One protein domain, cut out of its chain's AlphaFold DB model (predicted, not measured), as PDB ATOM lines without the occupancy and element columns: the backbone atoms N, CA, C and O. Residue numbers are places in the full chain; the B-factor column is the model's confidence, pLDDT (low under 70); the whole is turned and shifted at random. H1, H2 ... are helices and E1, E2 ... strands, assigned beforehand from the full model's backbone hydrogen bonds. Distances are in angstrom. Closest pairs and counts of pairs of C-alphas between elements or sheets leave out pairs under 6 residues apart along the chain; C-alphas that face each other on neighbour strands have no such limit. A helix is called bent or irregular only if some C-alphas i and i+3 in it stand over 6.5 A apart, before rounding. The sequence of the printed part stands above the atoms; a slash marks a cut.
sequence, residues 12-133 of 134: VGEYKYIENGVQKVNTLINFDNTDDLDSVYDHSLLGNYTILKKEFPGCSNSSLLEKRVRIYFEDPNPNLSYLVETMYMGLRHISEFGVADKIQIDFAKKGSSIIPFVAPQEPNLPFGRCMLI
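This is residues 12 to 133 of the 134 residues of an uncharacterized protein of Bizionia paragorgiae (UniProt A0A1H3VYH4). The body is one strongly twisted antiparallel sheet of five strands in the order E3, E4, E5, E6, E7, with the irregular helix H2 at one end of it, only grazing it. A small separate hairpin, E1 and E2, is set off from this sheet and tied to it through the stretch at residues 12 to 13, which pairs with the edge strand E3; the very short helix H1 follows the hairpin, away from the sheet, and long loops link several of the parts. The printed part has 122 residues with two named helices and seven named strands, in the order E1 E2 H1 E3 E4 H2 E5 E6 E7 along the chain. The class is mixed, helices and strands, though under half of the residues, 55 of the 122, are in named elements. The whole is compact, with a radius of gyration of the C-alphas of 15.4 A and spans of 45 by 35 by 33 A.

E1 covers residues 16 to 19, 10.1 A from first to last C-alpha, and begins with C-alpha 16 at (-39.832, -48.389, 2.143). E2 is residues 22 to 26, 11.0 A. H1 has four residues, 29 to 32, and is 5.2 A long. E3 is residues 45 to 51, 16.0 A, and E4 is residues 68 to 73, 15.1 A. H2 is residues 78 to 86, 15.1 A, and is irregular, with the C-alphas of residues 79 and 82 at 7.9 A. E5 is residues 87 to 94, 22.6 A, beginning with C-alpha 87 at (-24.831, -39.899, -1.540). E6 is residues 102 to 109, 23.1 A. E7 is residues 128 to 131, 10.3 A, and ends with C-alpha 131 at (-33.313, -54.749, -7.290).

In the five-stranded sheet E3 and E7 are the edge strands, and from edge to edge the strands' lines turn by 101 degrees. E3 and E4 form a hairpin, antiparallel at 145 degrees, with N 70 and O 49 at 2.8 A. E4 and E5 are antiparallel at 143 degrees, with N 71 and O 89 at 2.8 A. E5 and E6 form a hairpin at 161 degrees; N 90 and O 106 are 2.8 A apart. E6 and E7 form a hairpin at 166 degrees, with N 107 and O 128 at 2.8 A. E5, E6 and E7 make a meander, each strand the antiparallel neighbour of the one before. H2 is on the sheet but only grazes it with residues 83 to 86; its closest C-alphas to E6 are those of Thr 86 and Lys 109, 5.4 A apart. In H2 0 of 5 O i to N i+4 pairs are within hydrogen-bond range, beside 4 of 6 O i to N i+3 pairs, and H1 is too short for any O i to N i+4 pair. Residues 12 to 13 pair with residues 45 to 46 of E3, antiparallel. E1 and E2 form a hairpin, antiparallel at 161 degrees, with N 17 and O 25 at 2.9 A. Both are apart from E4, for instance, and H1 is not on the five-stranded sheet.

The two C-alphas farthest apart are those of Gly 98 and Phe 117, at 50.9 A. The printed part has no cut. The links from H1 to E3, from E3 to E4 and from E6 to E7 are long, with 12, 16 and 18 residues. The mean pLDDT of the printed part is 89.0, and no printed residue is under 70.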
ATOM      1  N   VAL A  12     -40.075 -38.702  -9.700       92.75
ATOM      2  CA  VAL A  12     -40.228 -38.568  -8.245       92.75
ATOM      3  C   VAL A  12     -40.588 -39.912  -7.635       92.75
ATOM      4  O   VAL A  12     -41.185 -40.763  -8.303       92.75
ATOM      5  N   GLY A  13     -40.185 -40.134  -6.391       91.88
ATOM      6  CA  GLY A  13     -40.316 -41.423  -5.734       91.88
ATOM      7  C   GLY A  13     -40.238 -41.337  -4.217       91.88
ATOM      8  O   GLY A  13     -39.600 -40.457  -3.652       91.88
ATOM      9  N   GLU A  14     -40.812 -42.344  -3.574       93.75
ATOM     10  CA  GLU A  14     -40.700 -42.612  -2.148       93.75
ATOM     11  C   GLU A  14     -40.295 -44.068  -1.961       93.75
ATOM     12  O   GLU A  14     -40.392 -44.883  -2.887       93.75
ATOM     13  N   TYR A  15     -39.830 -44.420  -0.766       92.00
ATOM     14  CA  TYR A  15     -39.317 -45.756  -0.517       92.00
ATOM     15  C   TYR A  15     -39.717 -46.304   0.845       92.00
ATOM     16  O   TYR A  15     -39.987 -45.602   1.820       92.00
ATOM     17  N   LYS A  16     -39.711 -47.632   0.908       92.62
ATOM     18  CA  LYS A  16     -39.832 -48.389   2.143       92.62
ATOM     19  C   LYS A  16     -38.687 -49.378   2.207       92.62
ATOM     20  O   LYS A  16     -38.525 -50.197   1.305       92.62
ATOM     21  N   TYR A  17     -37.919 -49.319   3.289       91.44
ATOM     22  CA  TYR A  17     -36.842 -50.263   3.548       91.44
ATOM     23  C   TYR A  17     -37.173 -51.119   4.772       91.44
ATOM     24  O   TYR A  17     -37.460 -50.614   5.863       91.44
ATOM     25  N   ILE A  18     -37.154 -52.436   4.566       92.06
ATOM     26  CA  ILE A  18     -37.400 -53.451   5.588       92.06
ATOM     27  C   ILE A  18     -36.180 -54.359   5.625       92.06
ATOM     28  O   ILE A  18     -35.799 -54.938   4.610       92.06
ATOM     29  N   GLU A  19     -35.614 -54.535   6.809       89.81
ATOM     30  CA  GLU A  19     -34.477 -55.415   7.039       89.81
ATOM     31  C   GLU A  19     -34.860 -56.439   8.105       89.81
ATOM     32  O   GLU A  19     -35.272 -56.076   9.207       89.81
ATOM     33  N   ASN A  20     -34.758 -57.729   7.775       92.94
ATOM     34  CA  ASN A  20     -35.100 -58.833   8.683       92.94
ATOM     35  C   ASN A  20     -36.520 -58.727   9.282       92.94
ATOM     36  O   ASN A  20     -36.738 -59.021  10.455       92.94
ATOM     37  N   GLY A  21     -37.489 -58.268   8.482       92.69
ATOM     38  CA  GLY A  21     -38.880 -58.076   8.912       92.69
ATOM     39  C   GLY A  21     -39.129 -56.817   9.750       92.69
ATOM     40  O   GLY A  21     -40.279 -56.525  10.068       92.69
ATOM     41  N   VAL A  22     -38.089 -56.041  10.071       94.69
ATOM     42  CA  VAL A  22     -38.201 -54.775  10.801       94.69
ATOM     43  C   VAL A  22     -38.175 -53.618   9.808       94.69
ATOM     44  O   VAL A  22     -37.222 -53.459   9.043       94.69
ATOM     45  N   GLN A  23     -39.222 -52.793   9.815       94.62
ATOM     46  CA  GLN A  23     -39.246 -51.559   9.032       94.62
ATOM     47  C   GLN A  23     -38.195 -50.589   9.579       94.62
ATOM     48  O   GLN A  23     -38.255 -50.211  10.749       94.62
ATOM     49  N   LYS A  24     -37.248 -50.186   8.731       93.12
ATOM     50  CA  LYS A  24     -36.222 -49.189   9.063       93.12
ATOM     51  C   LYS A  24     -36.679 -47.787   8.686       93.12
ATOM     52  O   LYS A  24     -36.576 -46.878   9.496       93.12
ATOM     53  N   VAL A  25     -37.237 -47.650   7.482       94.12
ATOM     54  CA  VAL A  25     -37.781 -46.399   6.939       94.12
ATOM     55  C   VAL A  25     -39.012 -46.698   6.092       94.12
ATOM     56  O   VAL A  25     -39.098 -47.748   5.448       94.12
ATOM     57  N   ASN A  26     -39.972 -45.778   6.105       94.69
ATOM     58  CA  ASN A  26     -41.116 -45.776   5.206       94.69
ATOM     59  C   ASN A  26     -41.543 -44.333   4.925       94.69
ATOM     60  O   ASN A  26     -42.099 -43.691   5.812       94.69
ATOM     61  N   THR A  27     -41.291 -43.854   3.710       94.25
ATOM     62  CA  THR A  27     -41.666 -42.508   3.256       94.25
ATOM     63  C   THR A  27     -42.866 -42.522   2.308       94.25
ATOM     64  O   THR A  27     -43.275 -41.480   1.815       94.25
ATOM     65  N   LEU A  28     -43.488 -43.689   2.079       93.69
ATOM     66  CA  LEU A  28     -44.596 -43.844   1.122       93.69
ATOM     67  C   LEU A  28     -45.800 -42.940   1.423       93.69
ATOM     68  O   LEU A  28     -46.544 -42.606   0.509       93.69
ATOM     69  N   ILE A  29     -45.969 -42.519   2.680       91.44
ATOM     70  CA  ILE A  29     -47.037 -41.591   3.069       91.44
ATOM     71  C   ILE A  29     -46.938 -40.246   2.339       91.44
ATOM     72  O   ILE A  29     -47.972 -39.655   2.060       91.44
ATOM     73  N   ASN A  30     -45.735 -39.810   1.953       89.81
ATOM     74  CA  ASN A  30     -45.518 -38.544   1.248       89.81
ATOM     75  C   ASN A  30     -46.027 -38.579  -0.204       89.81
ATOM     76  O   ASN A  30     -46.181 -37.536  -0.830       89.81
ATOM     77  N   PHE A  31     -46.301 -39.769  -0.753       85.06
ATOM     78  CA  PHE A  31     -47.003 -39.888  -2.032       85.06
ATOM     79  C   PHE A  31     -48.518 -39.793  -1.884       85.06
ATOM     80  O   PHE A  31     -49.181 -39.223  -2.747       85.06
ATOM     81  N   ASP A  32     -49.059 -40.380  -0.817       82.75
ATOM     82  CA  ASP A  32     -50.501 -40.410  -0.565       82.75
ATOM     83  C   ASP A  32     -50.998 -39.092   0.052       82.75
ATOM     84  O   ASP A  32     -52.164 -38.731  -0.111       82.75
ATOM     85  N   ASN A  33     -50.117 -38.382   0.762       80.38
ATOM     86  CA  ASN A  33     -50.385 -37.121   1.431       80.38
ATOM     87  C   ASN A  33     -49.283 -36.101   1.115       80.38
ATOM     88  O   ASN A  33     -48.283 -35.998   1.825       80.38
ATOM     89  N   THR A  34     -49.482 -35.347   0.038       79.88
ATOM     90  CA  THR A  34     -48.548 -34.306  -0.404       79.88
ATOM     91  C   THR A  34     -48.729 -32.983   0.339       79.88
ATOM     92  O   THR A  34     -48.010 -32.040   0.036       79.88
ATOM     93  N   ASP A  35     -49.677 -32.879   1.280       78.12
ATOM     94  CA  ASP A  35     -49.952 -31.633   2.018       78.12
ATOM     95  C   ASP A  35     -48.748 -31.166   2.859       78.12
ATOM     96  O   ASP A  35     -48.634 -29.981   3.162       78.12
ATOM     97  N   ASP A  36     -47.852 -32.094   3.211       72.50
ATOM     98  CA  ASP A  36     -46.612 -31.826   3.948       72.50
ATOM     99  C   ASP A  36     -45.411 -31.507   3.026       72.50
ATOM    100  O   ASP A  36     -44.311 -31.269   3.523       72.50
ATOM    101  N   LEU A  37     -45.592 -31.525   1.697       78.00
ATOM    102  CA  LEU A  37     -44.557 -31.175   0.719       78.00
ATOM    103  C   LEU A  37     -44.802 -29.751   0.207       78.00
ATOM    104  O   LEU A  37     -45.819 -29.478  -0.434       78.00
ATOM    105  N   ASP A  38     -43.844 -28.853   0.438       82.62
ATOM    106  CA  ASP A  38     -43.894 -27.486  -0.096       82.62
ATOM    107  C   ASP A  38     -43.659 -27.485  -1.616       82.62
ATOM    108  O   ASP A  38     -44.076 -26.572  -2.336       82.62
ATOM    109  N   SER A  39     -42.984 -28.523  -2.115       86.50
ATOM    110  CA  SER A  39     -42.592 -28.664  -3.503       86.50
ATOM    111  C   SER A  39     -42.523 -30.119  -3.964       86.50
ATOM    112  O   SER A  39     -42.188 -31.034  -3.219       86.50
ATOM    113  N   VAL A  40     -42.715 -30.338  -5.269       84.31
ATOM    114  CA  VAL A  40     -42.451 -31.635  -5.924       84.31
ATOM    115  C   VAL A  40     -40.975 -32.055  -5.822       84.31
ATOM    116  O   VAL A  40     -40.638 -33.214  -6.060       84.31
ATOM    117  N   TYR A  41     -40.088 -31.120  -5.471       88.19
ATOM    118  CA  TYR A  41     -38.679 -31.403  -5.219       88.19
ATOM    119  C   TYR A  41     -38.398 -31.994  -3.829       88.19
ATOM    120  O   TYR A  41     -37.285 -32.466  -3.610       88.19
ATOM    121  N   ASP A  42     -39.394 -32.032  -2.939       89.69
ATOM    122  CA  ASP A  42     -39.242 -32.482  -1.547       89.69
ATOM    123  C   ASP A  42     -39.463 -33.999  -1.378       89.69
ATOM    124  O   ASP A  42     -39.417 -34.535  -0.271       89.69
ATOM    125  N   HIS A  43     -39.697 -34.718  -2.481       92.75
ATOM    126  CA  HIS A  43     -39.768 -36.177  -2.482       92.75
ATOM    127  C   HIS A  43     -38.412 -36.818  -2.162       92.75
ATOM    128  O   HIS A  43     -37.364 -36.370  -2.633       92.75
ATOM    129  N   SER A  44     -38.431 -37.947  -1.445       93.00
ATOM    130  CA  SER A  44     -37.191 -38.603  -0.989       93.00
ATOM    131  C   SER A  44     -36.312 -39.120  -2.133       93.00
ATOM    132  O   SER A  44     -35.107 -39.320  -1.958       93.00
ATOM    133  N   LEU A  45     -36.911 -39.397  -3.295       93.69
ATOM    134  CA  LEU A  45     -36.225 -39.785  -4.523       93.69
ATOM    135  C   LEU A  45     -36.588 -38.806  -5.633       93.69
ATOM    136  O   LEU A  45     -37.761 -38.662  -5.975       93.69
ATOM    137  N   LEU A  46     -35.575 -38.219  -6.263       93.75
ATOM    138  CA  LEU A  46     -35.775 -37.275  -7.354       93.75
ATOM    139  C   LEU A  46     -34.755 -37.474  -8.471       93.75
ATOM    140  O   LEU A  46     -33.561 -37.567  -8.215       93.75
ATOM    141  N   GLY A  47     -35.188 -37.524  -9.728       93.38
ATOM    142  CA  GLY A  47     -34.294 -37.751 -10.860       93.38
ATOM    143  C   GLY A  47     -34.716 -37.031 -12.130       93.38
ATOM    144  O   GLY A  47     -35.768 -37.312 -12.689       93.38
ATOM    145  N   ASN A  48     -33.843 -36.169 -12.638       91.56
ATOM    146  CA  ASN A  48     -33.988 -35.485 -13.930       91.56
ATOM    147  C   ASN A  48     -32.690 -35.519 -14.763       91.56
ATOM    148  O   ASN A  48     -32.630 -34.978 -15.866       91.56
ATOM    149  N   TYR A  49     -31.630 -36.161 -14.257       92.69
ATOM    150  CA  TYR A  49     -30.309 -36.144 -14.881       92.69
ATOM    151  C   TYR A  49     -29.922 -37.522 -15.418       92.69
ATOM    152  O   TYR A  49     -29.946 -38.517 -14.695       92.69
ATOM    153  N   THR A  50     -29.528 -37.595 -16.690       94.12
ATOM    154  CA  THR A  50     -29.045 -38.843 -17.300       94.12
ATOM    155  C   THR A  50     -27.544 -39.001 -17.085       94.12
ATOM    156  O   THR A  50     -26.789 -38.081 -17.378       94.12
ATOM    157  N   ILE A  51     -27.109 -40.188 -16.663       94.31
ATOM    158  CA  ILE A  51     -25.697 -40.566 -16.521       94.31
ATOM    159  C   ILE A  51     -25.333 -41.747 -17.423       94.31
ATOM    160  O   ILE A  51     -26.118 -42.677 -17.630       94.31
ATOM    161  N   LEU A  52     -24.101 -41.732 -17.927       92.25
ATOM    162  CA  LEU A  52     -23.507 -42.797 -18.729       92.25
ATOM    163  C   LEU A  52     -22.659 -43.754 -17.877       92.25
ATOM    164  O   LEU A  52     -22.531 -43.633 -16.656       92.25
ATOM    165  N   LYS A  53     -22.049 -44.746 -18.535       91.19
ATOM    166  CA  LYS A  53     -21.260 -45.814 -17.897       91.19
ATOM    167  C   LYS A  53     -20.162 -45.318 -16.944       91.19
ATOM    168  O   LYS A  53     -19.944 -45.921 -15.894       91.19
ATOM    169  N   LYS A  54     -19.435 -44.266 -17.342       89.56
ATOM    170  CA  LYS A  54     -18.254 -43.750 -16.618       89.56
ATOM    171  C   LYS A  54     -18.607 -42.774 -15.494       89.56
ATOM    172  O   LYS A  54     -17.746 -42.460 -14.677       89.56
ATOM    173  N   GLU A  55     -19.841 -42.293 -15.462       92.56
ATOM    174  CA  GLU A  55     -20.314 -41.360 -14.448       92.56
ATOM    175  C   GLU A  55     -20.739 -42.105 -13.180       92.56
ATOM    176  O   GLU A  55     -21.215 -43.241 -13.226       92.56
ATOM    177  N   PHE A  56     -20.519 -41.470 -12.029       91.62
ATOM    178  CA  PHE A  56     -20.784 -42.066 -10.722       91.62
ATOM    179  C   PHE A  56     -22.292 -42.039 -10.388       91.62
ATOM    180  O   PHE A  56     -22.929 -41.029 -10.684       91.62
ATOM    181  N   PRO A  57     -22.868 -43.082  -9.752       90.75
ATOM    182  CA  PRO A  57     -22.242 -44.348  -9.364       90.75
ATOM    183  C   PRO A  57     -22.033 -45.219 -10.608       90.75
ATOM    184  O   PRO A  57     -22.973 -45.479 -11.353       90.75
ATOM    185  N   GLY A  58     -20.788 -45.598 -10.910       83.75
ATOM    186  CA  GLY A  58     -20.431 -46.256 -12.177       83.75
ATOM    187  C   GLY A  58     -21.178 -47.575 -12.402       83.75
ATOM    188  O   GLY A  58     -21.646 -48.196 -11.453       83.75
ATOM    189  N   CYS A  59     -21.261 -48.040 -13.653       84.12
ATOM    190  CA  CYS A  59     -21.861 -49.340 -13.977       84.12
ATOM    191  C   CYS A  59     -20.881 -50.213 -14.758       84.12
ATOM    192  O   CYS A  59     -20.623 -49.982 -15.936       84.12
ATOM    193  N   SER A  60     -20.302 -51.233 -14.128       80.25
ATOM    194  CA  SER A  60     -19.322 -52.099 -14.804       80.25
ATOM    195  C   SER A  60     -19.959 -52.964 -15.899       80.25
ATOM    196  O   SER A  60     -19.343 -53.181 -16.948       80.25
ATOM    197  N   ASN A  61     -21.207 -53.388 -15.692       83.75
ATOM    198  CA  ASN A  61     -21.962 -54.315 -16.537       83.75
ATOM    199  C   ASN A  61     -22.978 -53.638 -17.480       83.75
ATOM    200  O   ASN A  61     -23.829 -54.330 -18.036       83.75
ATOM    201  N   SER A  62     -22.920 -52.316 -17.663       83.69
ATOM    202  CA  SER A  62     -23.709 -51.623 -18.689       83.69
ATOM    203  C   SER A  62     -22.942 -51.484 -20.000       83.69
ATOM    204  O   SER A  62     -21.701 -51.535 -20.034       83.69
ATOM    205  N   SER A  63     -23.670 -51.238 -21.089       86.94
ATOM    206  CA  SER A  63     -23.044 -50.777 -22.332       86.94
ATOM    207  C   SER A  63     -22.525 -49.337 -22.181       86.94
ATOM    208  O   SER A  63     -22.884 -48.623 -21.241       86.94
ATOM    209  N   LEU A  64     -21.639 -48.895 -23.082       85.81
ATOM    210  CA  LEU A  64     -21.082 -47.532 -23.044       85.81
ATOM    211  C   LEU A  64     -22.133 -46.443 -23.299       85.81
ATOM    212  O   LEU A  64     -21.984 -45.340 -22.782       85.81
ATOM    213  N   LEU A  65     -23.165 -46.759 -24.087       87.62
ATOM    214  CA  LEU A  65     -24.233 -45.834 -24.485       87.62
ATOM    215  C   LEU A  65     -25.523 -46.042 -23.687       87.62
ATOM    216  O   LEU A  65     -26.525 -45.379 -23.941       87.62
ATOM    217  N   GLU A  66     -25.511 -46.978 -22.742       89.88
ATOM    218  CA  GLU A  66     -26.654 -47.228 -21.885       89.88
ATOM    219  C   GLU A  66     -26.876 -46.039 -20.955       89.88
ATOM    220  O   GLU A  66     -25.990 -45.654 -20.185       89.88
ATOM    221  N   LYS A  67     -28.072 -45.460 -21.054       91.44
ATOM    222  CA  LYS A  67     -28.507 -44.338 -20.232       91.44
ATOM    223  C   LYS A  67     -29.065 -44.857 -18.914       91.44
ATOM    224  O   LYS A  67     -29.849 -45.803 -18.891       91.44
ATOM    225  N   ARG A  68     -28.671 -44.210 -17.825       93.81
ATOM    226  CA  ARG A  68     -29.208 -44.409 -16.476       93.81
ATOM    227  C   ARG A  68     -29.662 -43.061 -15.939       93.81
ATOM    228  O   ARG A  68     -29.200 -42.033 -16.425       93.81
ATOM    229  N   VAL A  69     -30.532 -43.056 -14.942       95.12
ATOM    230  CA  VAL A  69     -30.996 -41.814 -14.310       95.12
ATOM    231  C   VAL A  69     -30.261 -41.645 -12.986       95.12
ATOM    232  O   VAL A  69     -30.222 -42.569 -12.177       95.12
ATOM    233  N   ARG A  70     -29.644 -40.486 -12.764       94.69
ATOM    234  CA  ARG A  70     -29.128 -40.113 -11.449       94.69
ATOM    235  C   ARG A  70     -30.301 -39.695 -10.577       94.69
ATOM    236  O   ARG A  70     -31.079 -38.828 -10.965       94.69
ATOM    237  N   ILE A  71     -30.374 -40.314  -9.411       94.56
ATOM    238  CA  ILE A  71     -31.381 -40.059  -8.395       94.56
ATOM    239  C   ILE A  71     -30.703 -39.297  -7.253       94.56
ATOM    240  O   ILE A  71     -29.696 -39.751  -6.699       94.56
ATOM    241  N   TYR A  72     -31.218 -38.110  -6.955       92.94
ATOM    242  CA  TYR A  72     -31.049 -37.453  -5.671       92.94
ATOM    243  C   TYR A  72     -31.841 -38.242  -4.629       92.94
ATOM    244  O   TYR A  72     -32.980 -38.636  -4.876       92.94
ATOM    245  N   PHE A  73     -31.188 -38.528  -3.511       93.81
ATOM    246  CA  PHE A  73     -31.728 -39.336  -2.431       93.81
ATOM    247  C   PHE A  73     -31.619 -38.547  -1.136       93.81
ATOM    248  O   PHE A  73     -30.521 -38.114  -0.774       93.81
ATOM    249  N   GLU A  74     -32.735 -38.450  -0.426       91.56
ATOM    250  CA  GLU A  74     -32.799 -37.877   0.907       91.56
ATOM    251  C   GLU A  74     -33.224 -38.939   1.921       91.56
ATOM    252  O   GLU A  74     -34.193 -39.681   1.737       91.56
ATOM    253  N   ASP A  75     -32.454 -39.044   3.003       93.25
ATOM    254  CA  ASP A  75     -32.839 -39.881   4.129       93.25
ATOM    255  C   ASP A  75     -33.728 -39.055   5.068       93.25
ATOM    256  O   ASP A  75     -33.302 -37.976   5.484       93.25
ATOM    257  N   PRO A  76     -34.920 -39.542   5.461       92.25
ATOM    258  CA  PRO A  76     -35.819 -38.787   6.331       92.25
ATOM    259  C   PRO A  76     -35.269 -38.593   7.752       92.25
ATOM    260  O   PRO A  76     -35.880 -37.892   8.556       92.25
ATOM    261  N   ASN A  77     -34.151 -39.230   8.120       91.50
ATOM    262  CA  ASN A  77     -33.498 -38.988   9.399       91.50
ATOM    263  C   ASN A  77     -32.686 -37.675   9.362       91.50
ATOM    264  O   ASN A  77     -31.587 -37.650   8.798       91.50
ATOM    265  N   PRO A  78     -33.123 -36.610  10.066       87.38
ATOM    266  CA  PRO A  78     -32.455 -35.306  10.030       87.38
ATOM    267  C   PRO A  78     -31.036 -35.339  10.618       87.38
ATOM    268  O   PRO A  78     -30.212 -34.470  10.333       87.38
ATOM    269  N   ASN A  79     -30.707 -36.373  11.403       88.88
ATOM    270  CA  ASN A  79     -29.364 -36.581  11.947       88.88
ATOM    271  C   ASN A  79     -28.364 -37.113  10.907       88.88
ATOM    272  O   ASN A  79     -27.253 -37.479  11.283       88.88
ATOM    273  N   LEU A  80     -28.747 -37.199   9.630       90.19
ATOM    274  CA  LEU A  80     -27.901 -37.637   8.519       90.19
ATOM    275  C   LEU A  80     -27.655 -36.535   7.479       90.19
ATOM    276  O   LEU A  80     -27.090 -36.812   6.424       90.19
ATOM    277  N   SER A  81     -28.020 -35.284   7.773       87.94
ATOM    278  CA  SER A  81     -27.877 -34.147   6.849       87.94
ATOM    279  C   SER A  81     -26.449 -33.948   6.317       87.94
ATOM    280  O   SER A  81     -26.265 -33.538   5.174       87.94
ATOM    281  N   TYR A  82     -25.415 -34.329   7.077       88.25
ATOM    282  CA  TYR A  82     -24.022 -34.295   6.610       88.25
ATOM    283  C   TYR A  82     -23.710 -35.313   5.500       88.25
ATOM    284  O   TYR A  82     -22.653 -35.213   4.878       88.25
ATOM    285  N   LEU A  83     -24.566 -36.308   5.243       90.00
ATOM    286  CA  LEU A  83     -24.356 -37.302   4.185       90.00
ATOM    287  C   LEU A  83     -24.914 -36.866   2.827       90.00
ATOM    288  O   LEU A  83     -24.418 -37.380   1.824       90.00
ATOM    289  N   VAL A  84     -25.871 -35.931   2.783       85.62
ATOM    290  CA  VAL A  84     -26.676 -35.580   1.592       85.62
ATOM    291  C   VAL A  84     -25.821 -35.387   0.333       85.62
ATOM    292  O   VAL A  84     -26.017 -36.080  -0.662       85.62
ATOM    293  N   GLU A  85     -24.778 -34.560   0.388       86.50
ATOM    294  CA  GLU A  85     -23.935 -34.261  -0.785       86.50
ATOM    295  C   GLU A  85     -22.948 -35.381  -1.176       86.50
ATOM    296  O   GLU A  85     -22.284 -35.319  -2.217       86.50
ATOM    297  N   THR A  86     -22.833 -36.423  -0.350       91.19
ATOM    298  CA  THR A  86     -21.937 -37.565  -0.596       91.19
ATOM    299  C   THR A  86     -22.654 -38.807  -1.097       91.19
ATOM    300  O   THR A  86     -21.992 -39.780  -1.463       91.19
ATOM    301  N   MET A  87     -23.984 -38.787  -1.132       93.44
ATOM    302  CA  MET A  87     -24.831 -39.899  -1.540       93.44
ATOM    303  C   MET A  87     -25.165 -39.799  -3.029       93.44
ATOM    304  O   MET A  87     -25.601 -38.765  -3.525       93.44
ATOM    305  N   TYR A  88     -24.940 -40.883  -3.770       94.00
ATOM    306  CA  TYR A  88     -25.224 -40.931  -5.200       94.00
ATOM    307  C   TYR A  88     -25.958 -42.211  -5.534       94.00
ATOM    308  O   TYR A  88     -25.456 -43.311  -5.292       94.00
ATOM    309  N   MET A  89     -27.116 -42.055  -6.158       94.81
ATOM    310  CA  MET A  89     -27.945 -43.159  -6.587       94.81
ATOM    311  C   MET A  89     -28.092 -43.138  -8.111       94.81
ATOM    312  O   MET A  89     -28.283 -42.091  -8.725       94.81
ATOM    313  N   GLY A  90     -27.939 -44.302  -8.736       94.69
ATOM    314  CA  GLY A  90     -28.123 -44.501 -10.168       94.69
ATOM    315  C   GLY A  90     -29.212 -45.534 -10.412       94.69
ATOM    316  O   GLY A  90     -29.072 -46.681  -9.994       94.69
ATOM    317  N   LEU A  91     -30.269 -45.132 -11.106       94.00
ATOM    318  CA  LEU A  91     -31.366 -45.993 -11.521       94.00
ATOM    319  C   LEU A  91     -31.121 -46.509 -12.937       94.00
ATOM    320  O   LEU A  91     -30.845 -45.750 -13.870       94.00
ATOM    321  N   ARG A  92     -31.241 -47.824 -13.097       92.25
ATOM    322  CA  ARG A  92     -31.052 -48.537 -14.357       92.25
ATOM    323  C   ARG A  92     -32.272 -49.405 -14.634       92.25
ATOM    324  O   ARG A  92     -32.612 -50.273 -13.833       92.25
ATOM    325  N   HIS A  93     -32.890 -49.205 -15.791       90.06
ATOM    326  CA  HIS A  93     -33.905 -50.117 -16.314       90.06
ATOM    327  C   HIS A  93     -33.221 -51.250 -17.078       90.06
ATOM    328  O   HIS A  93     -32.362 -51.009 -17.924       90.06
ATOM    329  N   ILE A  94     -33.570 -52.487 -16.738       87.75
ATOM    330  CA  ILE A  94     -33.076 -53.700 -17.382       87.75
ATOM    331  C   ILE A  94     -34.284 -54.372 -18.026       87.75
ATOM    332  O   ILE A  94     -35.151 -54.896 -17.324       87.75
ATOM    333  N   SER A  95     -34.321 -54.344 -19.356       82.38
ATOM    334  CA  SER A  95     -35.345 -54.998 -20.166       82.38
ATOM    335  C   SER A  95     -34.665 -55.925 -21.165       82.38
ATOM    336  O   SER A  95     -33.807 -55.506 -21.945       82.38
ATOM    337  N   GLU A  96     -35.021 -57.204 -21.108       80.12
ATOM    338  CA  GLU A  96     -34.532 -58.243 -22.009       80.12
ATOM    339  C   GLU A  96     -35.736 -59.026 -22.532       80.12
ATOM    340  O   GLU A  96     -36.678 -59.312 -21.790       80.12
ATOM    341  N   PHE A  97     -35.725 -59.379 -23.817       76.69
ATOM    342  CA  PHE A  97     -36.839 -60.104 -24.425       76.69
ATOM    343  C   PHE A  97     -37.095 -61.431 -23.691       76.69
ATOM    344  O   PHE A  97     -36.213 -62.284 -23.608       76.69
ATOM    345  N   GLY A  98     -38.313 -61.608 -23.170       74.00
ATOM    346  CA  GLY A  98     -38.710 -62.796 -22.407       74.00
ATOM    347  C   GLY A  98     -38.349 -62.768 -20.916       74.00
ATOM    348  O   GLY A  98     -38.663 -63.722 -20.207       74.00
ATOM    349  N   VAL A  99     -37.740 -61.687 -20.417       77.50
ATOM    350  CA  VAL A  99     -37.462 -61.462 -18.991       77.50
ATOM    351  C   VAL A  99     -38.373 -60.346 -18.484       77.50
ATOM    352  O   VAL A  99     -38.605 -59.360 -19.177       77.50
ATOM    353  N   ALA A 100     -38.907 -60.495 -17.270       78.44
ATOM    354  CA  ALA A 100     -39.653 -59.416 -16.632       78.44
ATOM    355  C   ALA A 100     -38.750 -58.188 -16.451       78.44
ATOM    356  O   ALA A 100     -37.624 -58.334 -15.972       78.44
ATOM    357  N   ASP A 101     -39.261 -57.008 -16.796       86.69
ATOM    358  CA  ASP A 101     -38.572 -55.736 -16.592       86.69
ATOM    359  C   ASP A 101     -38.128 -55.580 -15.139       86.69
ATOM    360  O   ASP A 101     -38.897 -55.816 -14.200       86.69
ATOM    361  N   LYS A 102     -36.877 -55.161 -14.955       88.25
ATOM    362  CA  LYS A 102     -36.307 -54.923 -13.631       88.25
ATOM    363  C   LYS A 102     -35.783 -53.506 -13.528       88.25
ATOM    364  O   LYS A 102     -35.196 -52.971 -14.466       88.25
ATOM    365  N   ILE A 103     -35.938 -52.931 -12.344       89.06
ATOM    366  CA  ILE A 103     -35.273 -51.688 -11.972       89.06
ATOM    367  C   ILE A 103     -34.144 -52.054 -11.013       89.06
ATOM    368  O   ILE A 103     -34.375 -52.654  -9.963       89.06
ATOM    369  N   GLN A 104     -32.920 -51.729 -11.410       91.75
ATOM    370  CA  GLN A 104     -31.730 -51.827 -10.574       91.75
ATOM    371  C   GLN A 104     -31.387 -50.439 -10.038       91.75
ATOM    372  O   GLN A 104     -31.420 -49.453 -10.776       91.75
ATOM    373  N   ILE A 105     -30.991 -50.387  -8.771       92.00
ATOM    374  CA  ILE A 105     -30.428 -49.206  -8.129       92.00
ATOM    375  C   ILE A 105     -28.986 -49.521  -7.733       92.00
ATOM    376  O   ILE A 105     -28.729 -50.521  -7.063       92.00
ATOM    377  N   ASP A 106     -28.050 -48.672  -8.143       93.94
ATOM    378  CA  ASP A 106     -26.695 -48.626  -7.596       93.94
ATOM    379  C   ASP A 106     -26.611 -47.411  -6.661       93.94
ATOM    380  O   ASP A 106     -26.697 -46.275  -7.125       93.94
ATOM    381  N   PHE A 107     -26.462 -47.638  -5.356       94.94
ATOM    382  CA  PHE A 107     -26.369 -46.593  -4.339       94.94
ATOM    383  C   PHE A 107     -24.982 -46.587  -3.704       94.94
ATOM    384  O   PHE A 107     -24.530 -47.600  -3.172       94.94
ATOM    385  N   ALA A 108     -24.270 -45.467  -3.784       94.56
ATOM    386  CA  ALA A 108     -22.888 -45.398  -3.336       94.56
ATOM    387  C   ALA A 108     -22.514 -44.025  -2.779       94.56
ATOM    388  O   ALA A 108     -23.088 -42.996  -3.137       94.56
ATOM    389  N   LYS A 109     -21.478 -44.025  -1.940       93.31
ATOM    390  CA  LYS A 109     -20.887 -42.821  -1.364       93.31
ATOM    391  C   LYS A 109     -19.692 -42.339  -2.183       93.31
ATOM    392  O   LYS A 109     -18.832 -43.138  -2.556       93.31
ATOM    393  N   LYS A 110     -19.595 -41.031  -2.420       92.25
ATOM    394  CA  LYS A 110     -18.408 -40.376  -2.988       92.25
ATOM    395  C   LYS A 110     -18.215 -38.999  -2.362       92.25
ATOM    396  O   LYS A 110     -19.169 -38.252  -2.213       92.25
ATOM    397  N   GLY A 111     -16.969 -38.653  -2.057       88.12
ATOM    398  CA  GLY A 111     -16.626 -37.404  -1.374       88.12
ATOM    399  C   GLY A 111     -16.398 -37.603   0.123       88.12
ATOM    400  O   GLY A 111     -16.287 -38.734   0.596       88.12
ATOM    401  N   SER A 112     -16.297 -36.490   0.846       84.06
ATOM    402  CA  SER A 112     -16.032 -36.457   2.287       84.06
ATOM    403  C   SER A 112     -17.037 -35.542   2.975       84.06
ATOM    404  O   SER A 112     -17.399 -34.514   2.414       84.06
ATOM    405  N   SER A 113     -17.410 -35.886   4.205       83.69
ATOM    406  CA  SER A 113     -18.271 -35.070   5.067       83.69
ATOM    407  C   SER A 113     -17.618 -34.892   6.428       83.69
ATOM    408  O   SER A 113     -16.905 -35.782   6.895       83.69
ATOM    409  N   ILE A 114     -17.896 -33.770   7.091       84.31
ATOM    410  CA  ILE A 114     -17.585 -33.612   8.513       84.31
ATOM    411  C   ILE A 114     -18.647 -34.389   9.288       84.31
ATOM    412  O   ILE A 114     -19.806 -33.988   9.336       84.31
ATOM    413  N   ILE A 115     -18.252 -35.528   9.851       84.31
ATOM    414  CA  ILE A 115     -19.150 -36.413  10.592       84.31
ATOM    415  C   ILE A 115     -19.090 -36.013  12.075       84.31
ATOM    416  O   ILE A 115     -17.994 -36.018  12.648       84.31
ATOM    417  N   PRO A 116     -20.222 -35.667  12.715       83.69
ATOM    418  CA  PRO A 116     -20.253 -35.418  14.150       83.69
ATOM    419  C   PRO A 116     -19.792 -36.649  14.944       83.69
ATOM    420  O   PRO A 116     -19.961 -37.794  14.520       83.69
ATOM    421  N   PHE A 117     -19.204 -36.426  16.118       82.75
ATOM    422  CA  PHE A 117     -18.725 -37.518  16.964       82.75
ATOM    423  C   PHE A 117     -19.884 -38.466  17.332       82.75
ATOM    424  O   PHE A 117     -20.914 -38.017  17.828       82.75
ATOM    425  N   VAL A 118     -19.706 -39.775  17.094       85.12
ATOM    426  CA  VAL A 118     -20.711 -40.851  17.301       85.12
ATOM    427  C   VAL A 118     -21.910 -40.816  16.331       85.12
ATOM    428  O   VAL A 118     -22.881 -41.542  16.525       85.12
ATOM    429  N   ALA A 119     -21.862 -40.023  15.257       86.25
ATOM    430  CA  ALA A 119     -22.934 -40.024  14.264       86.25
ATOM    431  C   ALA A 119     -22.874 -41.267  13.343       86.25
ATOM    432  O   ALA A 119     -21.780 -41.795  13.096       86.25
ATOM    433  N   PRO A 120     -24.023 -41.751  12.827       86.12
ATOM    434  CA  PRO A 120     -24.047 -42.844  11.856       86.12
ATOM    435  C   PRO A 120     -23.198 -42.537  10.612       86.12
ATOM    436  O   PRO A 120     -23.101 -41.404  10.163       86.12
ATOM    437  N   GLN A 121     -22.561 -43.545  10.020       86.56
ATOM    438  CA  GLN A 121     -21.750 -43.330   8.806       86.56
ATOM    439  C   GLN A 121     -22.481 -43.693   7.512       86.56
ATOM    440  O   GLN A 121     -21.982 -43.392   6.421       86.56
ATOM    441  N   GLU A 122     -23.651 -44.311   7.649       89.44
ATOM    442  CA  GLU A 122     -24.478 -44.815   6.562       89.44
ATOM    443  C   GLU A 122     -25.928 -44.336   6.722       89.44
ATOM    444  O   GLU A 122     -26.390 -44.156   7.856       89.44
ATOM    445  N   PRO A 123     -26.635 -44.127   5.600       92.31
ATOM    446  CA  PRO A 123     -28.075 -43.915   5.597       92.31
ATOM    447  C   PRO A 123     -28.852 -45.158   6.037       92.31
ATOM    448  O   PRO A 123     -28.323 -46.269   6.078       92.31
ATOM    449  N   ASN A 124     -30.133 -44.974   6.356       93.06
ATOM    450  CA  ASN A 124     -31.033 -46.065   6.718       93.06
ATOM    451  C   ASN A 124     -31.196 -47.080   5.579       93.06
ATOM    452  O   ASN A 124     -31.334 -48.274   5.842       93.06
ATOM    453  N   LEU A 125     -31.192 -46.611   4.325       92.38
ATOM    454  CA  LEU A 125     -31.046 -47.463   3.147       92.38
ATOM    455  C   LEU A 125     -29.547 -47.719   2.921       92.38
ATOM    456  O   LEU A 125     -28.859 -46.791   2.519       92.38
ATOM    457  N   PRO A 126     -29.008 -48.928   3.137       92.81
ATOM    458  CA  PRO A 126     -27.570 -49.153   3.027       92.81
ATOM    459  C   PRO A 126     -27.053 -48.935   1.600       92.81
ATOM    460  O   PRO A 126     -27.745 -49.196   0.611       92.81
ATOM    461  N   PHE A 127     -25.793 -48.510   1.488       93.94
ATOM    462  CA  PHE A 127     -25.110 -48.457   0.197       93.94
ATOM    463  C   PHE A 127     -24.977 -49.859  -0.402       93.94
ATOM    464  O   PHE A 127     -24.744 -50.847   0.293       93.94
ATOM    465  N   GLY A 128     -25.063 -49.943  -1.724       92.75
ATOM    466  CA  GLY A 128     -24.947 -51.195  -2.448       92.75
ATOM    467  C   GLY A 128     -25.812 -51.232  -3.695       92.75
ATOM    468  O   GLY A 128     -26.242 -50.207  -4.224       92.75
ATOM    469  N   ARG A 129     -26.040 -52.449  -4.186       91.44
ATOM    470  CA  ARG A 129     -26.904 -52.705  -5.334       91.44
ATOM    471  C   ARG A 129     -28.204 -53.339  -4.875       91.44
ATOM    472  O   ARG A 129     -28.178 -54.390  -4.238       91.44
ATOM    473  N   CYS A 130     -29.320 -52.751  -5.285       88.25
ATOM    474  CA  CYS A 130     -30.657 -53.249  -4.995       88.25
ATOM    475  C   CYS A 130     -31.425 -53.517  -6.293       88.25
ATOM    476  O   CYS A 130     -31.215 -52.853  -7.308       88.25
ATOM    477  N   MET A 131     -32.333 -54.489  -6.239       87.50
ATOM    478  CA  MET A 131     -33.313 -54.749  -7.290       87.50
ATOM    479  C   MET A 131     -34.692 -54.414  -6.740       87.50
ATOM    480  O   MET A 131     -35.050 -54.900  -5.668       87.50
ATOM    481  N   LEU A 132     -35.461 -53.605  -7.466       80.81
ATOM    482  CA  LEU A 132     -36.853 -53.361  -7.121       80.81
ATOM    483  C   LEU A 132     -37.642 -54.666  -7.295       80.81
ATOM    484  O   LEU A 132     -37.576 -55.299  -8.353       80.81
ATOM    485  N   ILE A 133     -38.370 -55.066  -6.254       72.38
ATOM    486  CA  ILE A 133     -39.297 -56.200  -6.293       72.38
ATOM    487  C   ILE A 133     -40.691 -55.629  -6.555       72.38
ATOM    488  O   ILE A 133     -41.080 -54.657  -5.909       72.38
TER     489      ILE A 133